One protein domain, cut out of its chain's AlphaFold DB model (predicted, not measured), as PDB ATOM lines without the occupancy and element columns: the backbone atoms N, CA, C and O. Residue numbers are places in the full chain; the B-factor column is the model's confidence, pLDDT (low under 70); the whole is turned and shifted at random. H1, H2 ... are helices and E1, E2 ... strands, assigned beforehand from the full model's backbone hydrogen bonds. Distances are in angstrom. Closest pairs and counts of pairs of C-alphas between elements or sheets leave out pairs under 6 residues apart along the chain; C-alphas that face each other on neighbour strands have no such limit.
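This is residues 304 to 380 of the 471 residues of an uncharacterized protein of Acidobacteria bacterium (UniProt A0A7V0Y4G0). Picture a strongly twisted sheet of three antiparallel strands with a single helix, H1, lying slantwise over one face, and a long loop, residues 351 to 364, that carries the hairpin of E2 and E3 on beyond the end of the sheet. Of the 77 residues printed, 33 are in named elements, under half; along the chain these run H1, E1, E2, E3, the sheet's order is E1 - E2 - E3, and the class is mixed. The whole is elongated, 41 by 24 by 18 A, and only just compact, close to loose, with a radius of gyration of the C-alphas of 13.4 A.

Start with H1, residues 316 to 327, where every O i to N i+4 pair is within hydrogen-bond range. Next find E1, residues 334 to 340, E2, residues 343 to 350, and E3, residues 365 to 370: a meander, each strand the antiparallel neighbour of the one before. E1 and E2 form a hairpin at 152 degrees, with N 336 and O 347 2.8 A apart; E2 and E3 form another at 158 degrees, with N 348 and O 367 2.8 A apart. H1 is on the sheet at a height of 9.1 A, making two layers, a helix on one face of a sheet. It lies over E2 and E3, at 45 degrees to E2 on the local plane. Its closest C-alphas to E3 are those of Gly 322 and Val 369, 6.1 A.

Find C-alpha 316 at (-32.636, -122.893, -63.715); from there H1 runs 16.2 A. E1 runs 19.0 A, E2 23.3 A, and E3 17.7 A to C-alpha 370 at (-38.028, -131.691, -73.388).

The two C-alphas farthest apart, those of Gly 307 and Glu 358, are 41.6 A apart. The printed part has no cut; the E2 to E3 link is long, and in it residues 353 to 362 have pLDDT under 70.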
ATOM      1  N   LEU A 304     -29.446-145.967 -74.801       83.75
ATOM      2  CA  LEU A 304     -30.753-145.399 -74.449       83.75
ATOM      3  C   LEU A 304     -30.645-143.946 -73.996       83.75
ATOM      4  O   LEU A 304     -31.413-143.087 -74.429       83.75
ATOM      5  N   THR A 305     -29.695-143.659 -73.109       85.38
ATOM      6  CA  THR A 305     -29.550-142.323 -72.532       85.38
ATOM      7  C   THR A 305     -28.773-141.379 -73.444       85.38
ATOM      8  O   THR A 305     -28.863-140.168 -73.273       85.38
ATOM      9  N   GLY A 306     -28.019-141.878 -74.425       85.06
ATOM     10  CA  GLY A 306     -27.017-141.120 -75.184       85.06
ATOM     11  C   GLY A 306     -25.820-140.685 -74.333       85.06
ATOM     12  O   GLY A 306     -25.314-139.573 -74.491       85.06
ATOM     13  N   GLY A 307     -25.411-141.531 -73.386       85.50
ATOM     14  CA  GLY A 307     -24.281-141.305 -72.483       85.50
ATOM     15  C   GLY A 307     -24.671-140.780 -71.099       85.50
ATOM     16  O   GLY A 307     -25.796-140.960 -70.626       85.50
ATOM     17  N   ARG A 308     -23.706-140.157 -70.411       85.75
ATOM     18  CA  ARG A 308     -23.898-139.593 -69.064       85.75
ATOM     19  C   ARG A 308     -24.865-138.408 -69.096       85.75
ATOM     20  O   ARG A 308     -24.958-137.716 -70.106       85.75
ATOM     21  N   LEU A 309     -25.545-138.177 -67.971       87.50
ATOM     22  CA  LEU A 309     -26.427-137.027 -67.781       87.50
ATOM     23  C   LEU A 309     -25.622-135.725 -67.917       87.50
ATOM     24  O   LEU A 309     -24.738-135.467 -67.101       87.50
ATOM     25  N   LYS A 310     -25.937-134.925 -68.939       91.12
ATOM     26  CA  LYS A 310     -25.287-133.637 -69.235       91.12
ATOM     27  C   LYS A 310     -25.827-132.523 -68.336       91.12
ATOM     28  O   LYS A 310     -26.614-131.684 -68.775       91.12
ATOM     29  N   LEU A 311     -25.457-132.542 -67.056       90.00
ATOM     30  CA  LEU A 311     -25.930-131.548 -66.085       90.00
ATOM     31  C   LEU A 311     -25.577-130.112 -66.477       90.00
ATOM     32  O   LEU A 311     -26.325-129.200 -66.145       90.00
ATOM     33  N   GLU A 312     -24.478-129.916 -67.201       90.44
ATOM     34  CA  GLU A 312     -23.985-128.617 -67.662       90.44
ATOM     35  C   GLU A 312     -24.993-127.899 -68.568       90.44
ATOM     36  O   GLU A 312     -24.985-126.677 -68.662       90.44
ATOM     37  N   SER A 313     -25.881-128.652 -69.222       90.69
ATOM     38  CA  SER A 313     -26.942-128.109 -70.074       90.69
ATOM     39  C   SER A 313     -28.254-127.846 -69.321       90.69
ATOM     40  O   SER A 313     -29.210-127.361 -69.921       90.69
ATOM     41  N   VAL A 314     -28.335-128.177 -68.027       94.00
ATOM     42  CA  VAL A 314     -29.527-127.942 -67.204       94.00
ATOM     43  C   VAL A 314     -29.405-126.575 -66.536       94.00
ATOM     44  O   VAL A 314     -28.633-126.402 -65.596       94.00
ATOM     45  N   THR A 315     -30.194-125.606 -66.996       94.94
ATOM     46  CA  THR A 315     -30.264-124.260 -66.407       94.94
ATOM     47  C   THR A 315     -31.508-124.104 -65.538       94.94
ATOM     48  O   THR A 315     -32.518-124.774 -65.761       94.94
ATOM     49  N   VAL A 316     -31.466-123.196 -64.559       95.62
ATOM     50  CA  VAL A 316     -32.636-122.893 -63.715       95.62
ATOM     51  C   VAL A 316     -33.809-122.399 -64.564       95.62
ATOM     52  O   VAL A 316     -34.936-122.853 -64.378       95.62
ATOM     53  N   ASP A 317     -33.554-121.539 -65.548       95.06
ATOM     54  CA  ASP A 317     -34.608-121.022 -66.426       95.06
ATOM     55  C   ASP A 317     -35.188-122.109 -67.335       95.06
ATOM     56  O   ASP A 317     -36.399-122.149 -67.547       95.06
ATOM     57  N   GLY A 318     -34.364-123.058 -67.795       94.31
ATOM     58  CA  GLY A 318     -34.842-124.240 -68.514       94.31
ATOM     59  C   GLY A 318     -35.732-125.129 -67.643       94.31
ATOM     60  O   GLY A 318     -36.790-125.575 -68.091       94.31
ATOM     61  N   LEU A 319     -35.355-125.339 -66.375       95.88
ATOM     62  CA  LEU A 319     -36.183-126.063 -65.405       95.88
ATOM     63  C   LEU A 319     -37.520-125.351 -65.163       95.88
ATOM     64  O   LEU A 319     -38.562-126.005 -65.169       95.88
ATOM     65  N   ARG A 320     -37.511-124.023 -65.000       96.19
ATOM     66  CA  ARG A 320     -38.724-123.206 -64.828       96.19
ATOM     67  C   ARG A 320     -39.626-123.252 -66.055       96.19
ATOM     68  O   ARG A 320     -40.827-123.452 -65.906       96.19
ATOM     69  N   ALA A 321     -39.065-123.120 -67.255       95.38
ATOM     70  CA  ALA A 321     -39.823-123.194 -68.501       95.38
ATOM     71  C   ALA A 321     -40.485-124.571 -68.683       95.38
ATOM     72  O   ALA A 321     -41.652-124.656 -69.066       95.38
ATOM     73  N   GLY A 322     -39.766-125.651 -68.355       95.06
ATOM     74  CA  GLY A 322     -40.323-127.003 -68.347       95.06
ATOM     75  C   GLY A 322     -41.414-127.189 -67.285       95.06
ATOM     76  O   GLY A 322     -42.481-127.722 -67.590       95.06
ATOM     77  N   LEU A 323     -41.182-126.710 -66.058       96.00
ATOM     78  CA  LEU A 323     -42.166-126.748 -64.972       96.00
ATOM     79  C   LEU A 323     -43.450-125.999 -65.349       96.00
ATOM     80  O   LEU A 323     -44.531-126.542 -65.157       96.00
ATOM     81  N   ALA A 324     -43.345-124.810 -65.947       95.50
ATOM     82  CA  ALA A 324     -44.501-124.028 -66.382       95.50
ATOM     83  C   ALA A 324     -45.408-124.824 -67.336       95.50
ATOM     84  O   ALA A 324     -46.619-124.861 -67.141       95.50
ATOM     85  N   LYS A 325     -44.818-125.543 -68.302       95.81
ATOM     86  CA  LYS A 325     -45.560-126.407 -69.237       95.81
ATOM     87  C   LYS A 325     -46.234-127.593 -68.553       95.81
ATOM     88  O   LYS A 325     -47.323-127.997 -68.940       95.81
ATOM     89  N   ILE A 326     -45.605-128.160 -67.529       94.50
ATOM     90  CA  ILE A 326     -46.200-129.242 -66.736       94.50
ATOM     91  C   ILE A 326     -47.378-128.726 -65.899       94.50
ATOM     92  O   ILE A 326     -48.408-129.400 -65.828       94.50
ATOM     93  N   CYS A 327     -47.247-127.535 -65.307       94.50
ATOM     94  CA  CYS A 327     -48.276-126.919 -64.466       94.50
ATOM     95  C   CYS A 327     -49.577-126.598 -65.219       94.50
ATOM     96  O   CYS A 327     -50.619-126.493 -64.580       94.50
ATOM     97  N   GLU A 328     -49.555-126.530 -66.557       94.12
ATOM     98  CA  GLU A 328     -50.766-126.473 -67.397       94.12
ATOM     99  C   GLU A 328     -51.656-127.727 -67.234       94.12
ATOM    100  O   GLU A 328     -52.857-127.673 -67.496       94.12
ATOM    101  N   HIS A 329     -51.093-128.855 -66.777       91.88
ATOM    102  CA  HIS A 329     -51.817-130.110 -66.543       91.88
ATOM    103  C   HIS A 329     -52.043-130.413 -65.060       91.88
ATOM    104  O   HIS A 329     -53.140-130.823 -64.679       91.88
ATOM    105  N   PHE A 330     -51.002-130.285 -64.231       91.94
ATOM    106  CA  PHE A 330     -51.089-130.481 -62.783       91.94
ATOM    107  C   PHE A 330     -49.893-129.876 -62.049       91.94
ATOM    108  O   PHE A 330     -48.813-129.744 -62.616       91.94
ATOM    109  N   MET A 331     -50.058-129.618 -60.750       92.75
ATOM    110  CA  MET A 331     -48.970-129.197 -59.863       92.75
ATOM    111  C   MET A 331     -48.103-130.405 -59.458       92.75
ATOM    112  O   MET A 331     -48.582-131.284 -58.731       92.75
ATOM    113  N   PRO A 332     -46.855-130.527 -59.949       94.31
ATOM    114  CA  PRO A 332     -46.027-131.697 -59.679       94.31
ATOM    115  C   PRO A 332     -45.462-131.654 -58.264       94.31
ATOM    116  O   PRO A 332     -45.191-130.580 -57.744       94.31
ATOM    117  N   LYS A 333     -45.229-132.818 -57.651       93.94
ATOM    118  CA  LYS A 333     -44.602-132.931 -56.318       93.94
ATOM    119  C   LYS A 333     -43.149-133.413 -56.360       93.94
ATOM    120  O   LYS A 333     -42.423-133.303 -55.379       93.94
ATOM    121  N   GLN A 334     -42.727-133.954 -57.498       94.31
ATOM    122  CA  GLN A 334     -41.357-134.379 -57.764       94.31
ATOM    123  C   GLN A 334     -41.046-134.203 -59.245       94.31
ATOM    124  O   GLN A 334     -41.874-134.550 -60.090       94.31
ATOM    125  N   ILE A 335     -39.824-133.778 -59.554       94.94
ATOM    126  CA  ILE A 335     -39.274-133.787 -60.910       94.94
ATOM    127  C   ILE A 335     -38.030-134.675 -60.947       94.94
ATOM    128  O   ILE A 335     -37.169-134.584 -60.083       94.94
ATOM    129  N   ASP A 336     -37.904-135.522 -61.960       93.56
ATOM    130  CA  ASP A 336     -36.653-136.200 -62.298       93.56
ATOM    131  C   ASP A 336     -36.128-135.643 -63.625       93.56
ATOM    132  O   ASP A 336     -36.851-135.639 -64.622       93.56
ATOM    133  N   VAL A 337     -34.866-135.212 -63.652       93.19
ATOM    134  CA  VAL A 337     -34.172-134.800 -64.875       93.19
ATOM    135  C   VAL A 337     -33.439-136.000 -65.450       93.19
ATOM    136  O   VAL A 337     -32.643-136.655 -64.770       93.19
ATOM    137  N   GLN A 338     -33.739-136.305 -66.705       89.62
ATOM    138  CA  GLN A 338     -33.301-137.519 -67.377       89.62
ATOM    139  C   GLN A 338     -32.843-137.216 -68.798       89.62
ATOM    140  O   GLN A 338     -33.013-136.108 -69.304       89.62
ATOM    141  N   GLN A 339     -32.240-138.219 -69.429       89.25
ATOM    142  CA  GLN A 339     -31.709-138.114 -70.777       89.25
ATOM    143  C   GLN A 339     -32.176-139.300 -71.612       89.25
ATOM    144  O   GLN A 339     -32.131-140.438 -71.147       89.25
ATOM    145  N   PHE A 340     -32.605-139.021 -72.837       88.94
ATOM    146  CA  PHE A 340     -32.968-140.015 -73.839       88.94
ATOM    147  C   PHE A 340     -32.298-139.629 -75.154       88.94
ATOM    148  O   PHE A 340     -32.466-138.504 -75.628       88.94
ATOM    149  N   ARG A 341     -31.465-140.522 -75.701       87.75
ATOM    150  CA  ARG A 341     -30.629-140.274 -76.893       87.75
ATOM    151  C   ARG A 341     -29.870-138.939 -76.846       87.75
ATOM    152  O   ARG A 341     -29.795-138.199 -77.823       87.75
ATOM    153  N   GLY A 342     -29.327-138.594 -75.678       89.00
ATOM    154  CA  GLY A 342     -28.544-137.373 -75.484       89.00
ATOM    155  C   GLY A 342     -29.373-136.100 -75.302       89.00
ATOM    156  O   GLY A 342     -28.784-135.054 -75.028       89.00
ATOM    157  N   GLN A 343     -30.702-136.175 -75.424       91.50
ATOM    158  CA  GLN A 343     -31.622-135.063 -75.194       91.50
ATOM    159  C   GLN A 343     -32.177-135.119 -73.773       91.50
ATOM    160  O   GLN A 343     -32.604-136.171 -73.297       91.50
ATOM    161  N   LEU A 344     -32.161-133.977 -73.088       92.75
ATOM    162  CA  LEU A 344     -32.627-133.875 -71.711       92.75
ATOM    163  C   LEU A 344     -34.131-133.617 -71.653       92.75
ATOM    164  O   LEU A 344     -34.654-132.763 -72.374       92.75
ATOM    165  N   TYR A 345     -34.806-134.303 -70.742       92.88
ATOM    166  CA  TYR A 345     -36.223-134.114 -70.462       92.88
ATOM    167  C   TYR A 345     -36.498-134.167 -68.959       92.88
ATOM    168  O   TYR A 345     -35.740-134.747 -68.178       92.88
ATOM    169  N   LEU A 346     -37.600-133.543 -68.556       93.31
ATOM    170  CA  LEU A 346     -38.147-133.636 -67.210       93.31
ATOM    171  C   LEU A 346     -39.210-134.720 -67.172       93.31
ATOM    172  O   LEU A 346     -40.006-134.820 -68.097       93.31
ATOM    173  N   THR A 347     -39.264-135.486 -66.088       93.31
ATOM    174  CA  THR A 347     -40.444-136.267 -65.699       93.31
ATOM    175  C   THR A 347     -40.989-135.697 -64.402       93.31
ATOM    176  O   THR A 347     -40.357-135.826 -63.356       93.31
ATOM    177  N   ALA A 348     -42.158-135.077 -64.459       93.62
ATOM    178  CA  ALA A 348     -42.888-134.616 -63.289       93.62
ATOM    179  C   ALA A 348     -43.847-135.696 -62.800       93.62
ATOM    180  O   ALA A 348     -44.512-136.325 -63.616       93.62
ATOM    181  N   ASN A 349     -43.952-135.878 -61.484       91.50
ATOM    182  CA  ASN A 349     -44.785-136.902 -60.858       91.50
ATOM    183  C   ASN A 349     -45.709-136.294 -59.797       91.50
ATOM    184  O   ASN A 349     -45.301-135.399 -59.047       91.50
ATOM    185  N   ARG A 350     -46.922-136.843 -59.680       88.94
ATOM    186  CA  ARG A 350     -47.841-136.599 -58.560       88.94
ATOM    187  C   ARG A 350     -48.623-137.870 -58.176       88.94
ATOM    188  O   ARG A 350     -48.733-138.792 -58.987       88.94
ATOM    189  N   PRO A 351     -49.160-137.954 -56.948       84.06
ATOM    190  CA  PRO A 351     -50.105-139.007 -56.577       84.06
ATOM    191  C   PRO A 351     -51.328-139.068 -57.515       84.06
ATOM    192  O   PRO A 351     -51.648-138.056 -58.133       84.06
ATOM    193  N   PRO A 352     -52.005-140.226 -57.635       77.12
ATOM    194  CA  PRO A 352     -53.191-140.369 -58.487       77.12
ATOM    195  C   PRO A 352     -54.359-139.519 -57.982       77.12
ATOM    196  O   PRO A 352     -54.592-139.499 -56.777       77.12
ATOM    197  N   GLY A 353     -55.131-138.918 -58.891       66.56
ATOM    198  CA  GLY A 353     -56.353-138.179 -58.568       66.56
ATOM    199  C   GLY A 353     -56.141-136.673 -58.371       66.56
ATOM    200  O   GLY A 353     -55.034-136.145 -58.501       66.56
ATOM    201  N   LYS A 354     -57.234-135.954 -58.083       61.34
ATOM    202  CA  LYS A 354     -57.170-134.559 -57.611       61.34
ATOM    203  C   LYS A 354     -56.798-134.535 -56.121       61.34
ATOM    204  O   LYS A 354     -56.571-135.577 -55.519       61.34
ATOM    205  N   ASP A 355     -56.652-133.346 -55.549       56.19
ATOM    206  CA  ASP A 355     -55.956-133.102 -54.278       56.19
ATOM    207  C   ASP A 355     -56.508-133.833 -53.034       56.19
ATOM    208  O   ASP A 355     -55.837-133.815 -52.003       56.19
ATOM    209  N   ASP A 356     -57.617-134.571 -53.129       53.59
ATOM    210  CA  ASP A 356     -58.164-135.408 -52.057       53.59
ATOM    211  C   ASP A 356     -57.392-136.743 -51.899       53.59
ATOM    212  O   ASP A 356     -57.334-137.521 -52.853       53.59
ATOM    213  N   PRO A 357     -56.775-137.032 -50.732       57.47
ATOM    214  CA  PRO A 357     -56.096-138.295 -50.426       57.47
ATOM    215  C   PRO A 357     -56.989-139.550 -50.426       57.47
ATOM    216  O   PRO A 357     -56.468-140.642 -50.693       57.47
ATOM    217  N   GLU A 358     -58.286-139.427 -50.132       51.94
ATOM    218  CA  GLU A 358     -59.203-140.565 -49.951       51.94
ATOM    219  C   GLU A 358     -59.707-141.137 -51.286       51.94
ATOM    220  O   GLU A 358     -59.896-142.348 -51.414       51.94
ATOM    221  N   GLU A 359     -59.797-140.307 -52.329       51.66
ATOM    222  CA  GLU A 359     -60.219-140.717 -53.678       51.66
ATOM    223  C   GLU A 359     -59.068-141.261 -54.551       51.66
ATOM    224  O   GLU A 359     -59.270-141.699 -55.689       51.66
ATOM    225  N   ARG A 360     -57.832-141.267 -54.029       65.69
ATOM    226  CA  ARG A 360     -56.609-141.601 -54.784       65.69
ATOM    227  C   ARG A 360     -56.498-143.092 -55.096       65.69
ATOM    228  O   ARG A 360     -55.716-143.820 -54.475       65.69
ATOM    229  N   THR A 361     -57.211-143.560 -56.106       59.12
ATOM    230  CA  THR A 361     -57.053-144.907 -56.666       59.12
ATOM    231  C   THR A 361     -56.359-144.832 -58.029       59.12
ATOM    232  O   THR A 361     -56.660-143.966 -58.841       59.12
ATOM    233  N   GLY A 362     -55.379-145.707 -58.278       67.81
ATOM    234  CA  GLY A 362     -54.677-145.773 -59.569       67.81
ATOM    235  C   GLY A 362     -53.160-145.533 -59.513       67.81
ATOM    236  O   GLY A 362     -52.572-145.440 -58.432       67.81
ATOM    237  N   PRO A 363     -52.490-145.515 -60.678       73.88
ATOM    238  CA  PRO A 363     -51.046-145.327 -60.777       73.88
ATOM    239  C   PRO A 363     -50.647-143.855 -60.608       73.88
ATOM    240  O   PRO A 363     -51.416-142.956 -60.919       73.88
ATOM    241  N   ILE A 364     -49.402-143.609 -60.182       82.06
ATOM    242  CA  ILE A 364     -48.794-142.264 -60.146       82.06
ATOM    243  C   ILE A 364     -48.996-141.554 -61.490       82.06
ATOM    244  O   ILE A 364     -48.636-142.096 -62.542       82.06
ATOM    245  N   GLU A 365     -49.524-140.338 -61.449       86.56
ATOM    246  CA  GLU A 365     -49.646-139.504 -62.633       86.56
ATOM    247  C   GLU A 365     -48.311-138.833 -62.933       86.56
ATOM    248  O   GLU A 365     -47.579-138.425 -62.026       86.56
ATOM    249  N   TYR A 366     -47.987-138.725 -64.216       90.12
ATOM    250  CA  TYR A 366     -46.752-138.099 -64.650       90.12
ATOM    251  C   TYR A 366     -46.927-137.379 -65.988       90.12
ATOM    252  O   TYR A 366     -47.808-137.712 -66.783       90.12
ATOM    253  N   ARG A 367     -46.067-136.390 -66.229       93.25
ATOM    254  CA  ARG A 367     -45.920-135.683 -67.509       93.25
ATOM    255  C   ARG A 367     -44.444-135.471 -67.794       93.25
ATOM    256  O   ARG A 367     -43.655-135.280 -66.867       93.25
ATOM    257  N   MET A 368     -44.083-135.503 -69.070       93.88
ATOM    258  CA  MET A 368     -42.725-135.261 -69.535       93.88
ATOM    259  C   MET A 368     -42.648-134.032 -70.432       93.88
ATOM    260  O   MET A 368     -43.619-133.693 -71.102       93.88
ATOM    261  N   VAL A 369     -41.496-133.362 -70.446       95.06
ATOM    262  CA  VAL A 369     -41.221-132.219 -71.333       95.06
ATOM    263  C   VAL A 369     -39.736-132.161 -71.679       95.06
ATOM    264  O   VAL A 369     -38.885-132.380 -70.816       95.06
ATOM    265  N   TRP A 370     -39.411-131.867 -72.938       94.69
ATOM    266  CA  TRP A 370     -38.028-131.691 -73.388       94.69
ATOM    267  C   TRP A 370     -37.460-130.363 -72.884       94.69
ATOM    268  O   TRP A 370     -38.013-129.304 -73.173       94.69
ATOM    269  N   LEU A 371     -36.319-130.400 -72.189       92.25
ATOM    270  CA  LEU A 371     -35.707-129.196 -71.609       92.25
ATOM    271  C   LEU A 371     -35.195-128.216 -72.666       92.25
ATOM    272  O   LEU A 371     -35.309-127.009 -72.494       92.25
ATOM    273  N   ALA A 372     -34.659-128.729 -73.774       89.19
ATOM    274  CA  ALA A 372     -34.161-127.887 -74.860       89.19
ATOM    275  C   ALA A 372     -35.286-127.259 -75.702       89.19
ATOM    276  O   ALA A 372     -35.030-126.337 -76.471       89.19
ATOM    277  N   ARG A 373     -36.516-127.791 -75.624       89.06
ATOM    278  CA  ARG A 373     -37.641-127.400 -76.491       89.06
ATOM    279  C   ARG A 373     -38.981-127.454 -75.741       89.06
ATOM    280  O   ARG A 373     -39.885-128.170 -76.173       89.06
ATOM    281  N   PRO A 374     -39.157-126.685 -74.653       83.00
ATOM    282  CA  PRO A 374     -40.396-126.713 -73.870       83.00
ATOM    283  C   PRO A 374     -41.630-126.297 -74.691       83.00
ATOM    284  O   PRO A 374     -42.746-126.715 -74.396       83.00
ATOM    285  N   GLY A 375     -41.440-125.528 -75.771       83.94
ATOM    286  CA  GLY A 375     -42.504-125.143 -76.704       83.94
ATOM    287  C   GLY A 375     -43.145-126.302 -77.480       83.94
ATOM    288  O   GLY A 375     -44.226-126.118 -78.022       83.94
ATOM    289  N   GLN A 376     -42.536-127.496 -77.506       88.44
ATOM    290  CA  GLN A 376     -43.149-128.693 -78.109       88.44
ATOM    291  C   GLN A 376     -44.306-129.269 -77.276       88.44
ATOM    292  O   GLN A 376     -44.975-130.198 -77.722       88.44
ATOM    293  N   GLY A 377     -44.556-128.721 -76.083       91.00
ATOM    294  CA  GLY A 377     -45.590-129.200 -75.174       91.00
ATOM    295  C   GLY A 377     -45.136-130.391 -74.333       91.00
ATOM    296  O   GLY A 377     -43.971-130.801 -74.354       91.00
ATOM    297  N   THR A 378     -46.068-130.921 -73.541       94.31
ATOM    298  CA  THR A 378     -45.816-132.093 -72.698       94.31
ATOM    299  C   THR A 378     -46.218-133.386 -73.403       94.31
ATOM    300  O   THR A 378     -47.072-133.402 -74.287       94.31
ATOM    301  N   PHE A 379     -45.620-134.498 -72.987       93.31
ATOM    302  CA  PHE A 379     -45.920-135.830 -73.501       93.31
ATOM    303  C   PHE A 379     -45.926-136.864 -72.369       93.31
ATOM    304  O   PHE A 379     -45.489-136.598 -71.248       93.31
ATOM    305  N   THR A 380     -46.468-138.048 -72.643       89.88
ATOM    306  CA  THR A 380     -46.508-139.185 -71.700       89.88
ATOM    307  C   THR A 380     -45.830-140.430 -72.249       89.88
ATOM    308  O   THR A 380     -45.638-141.376 -71.502       89.88
TER     309      THR A 380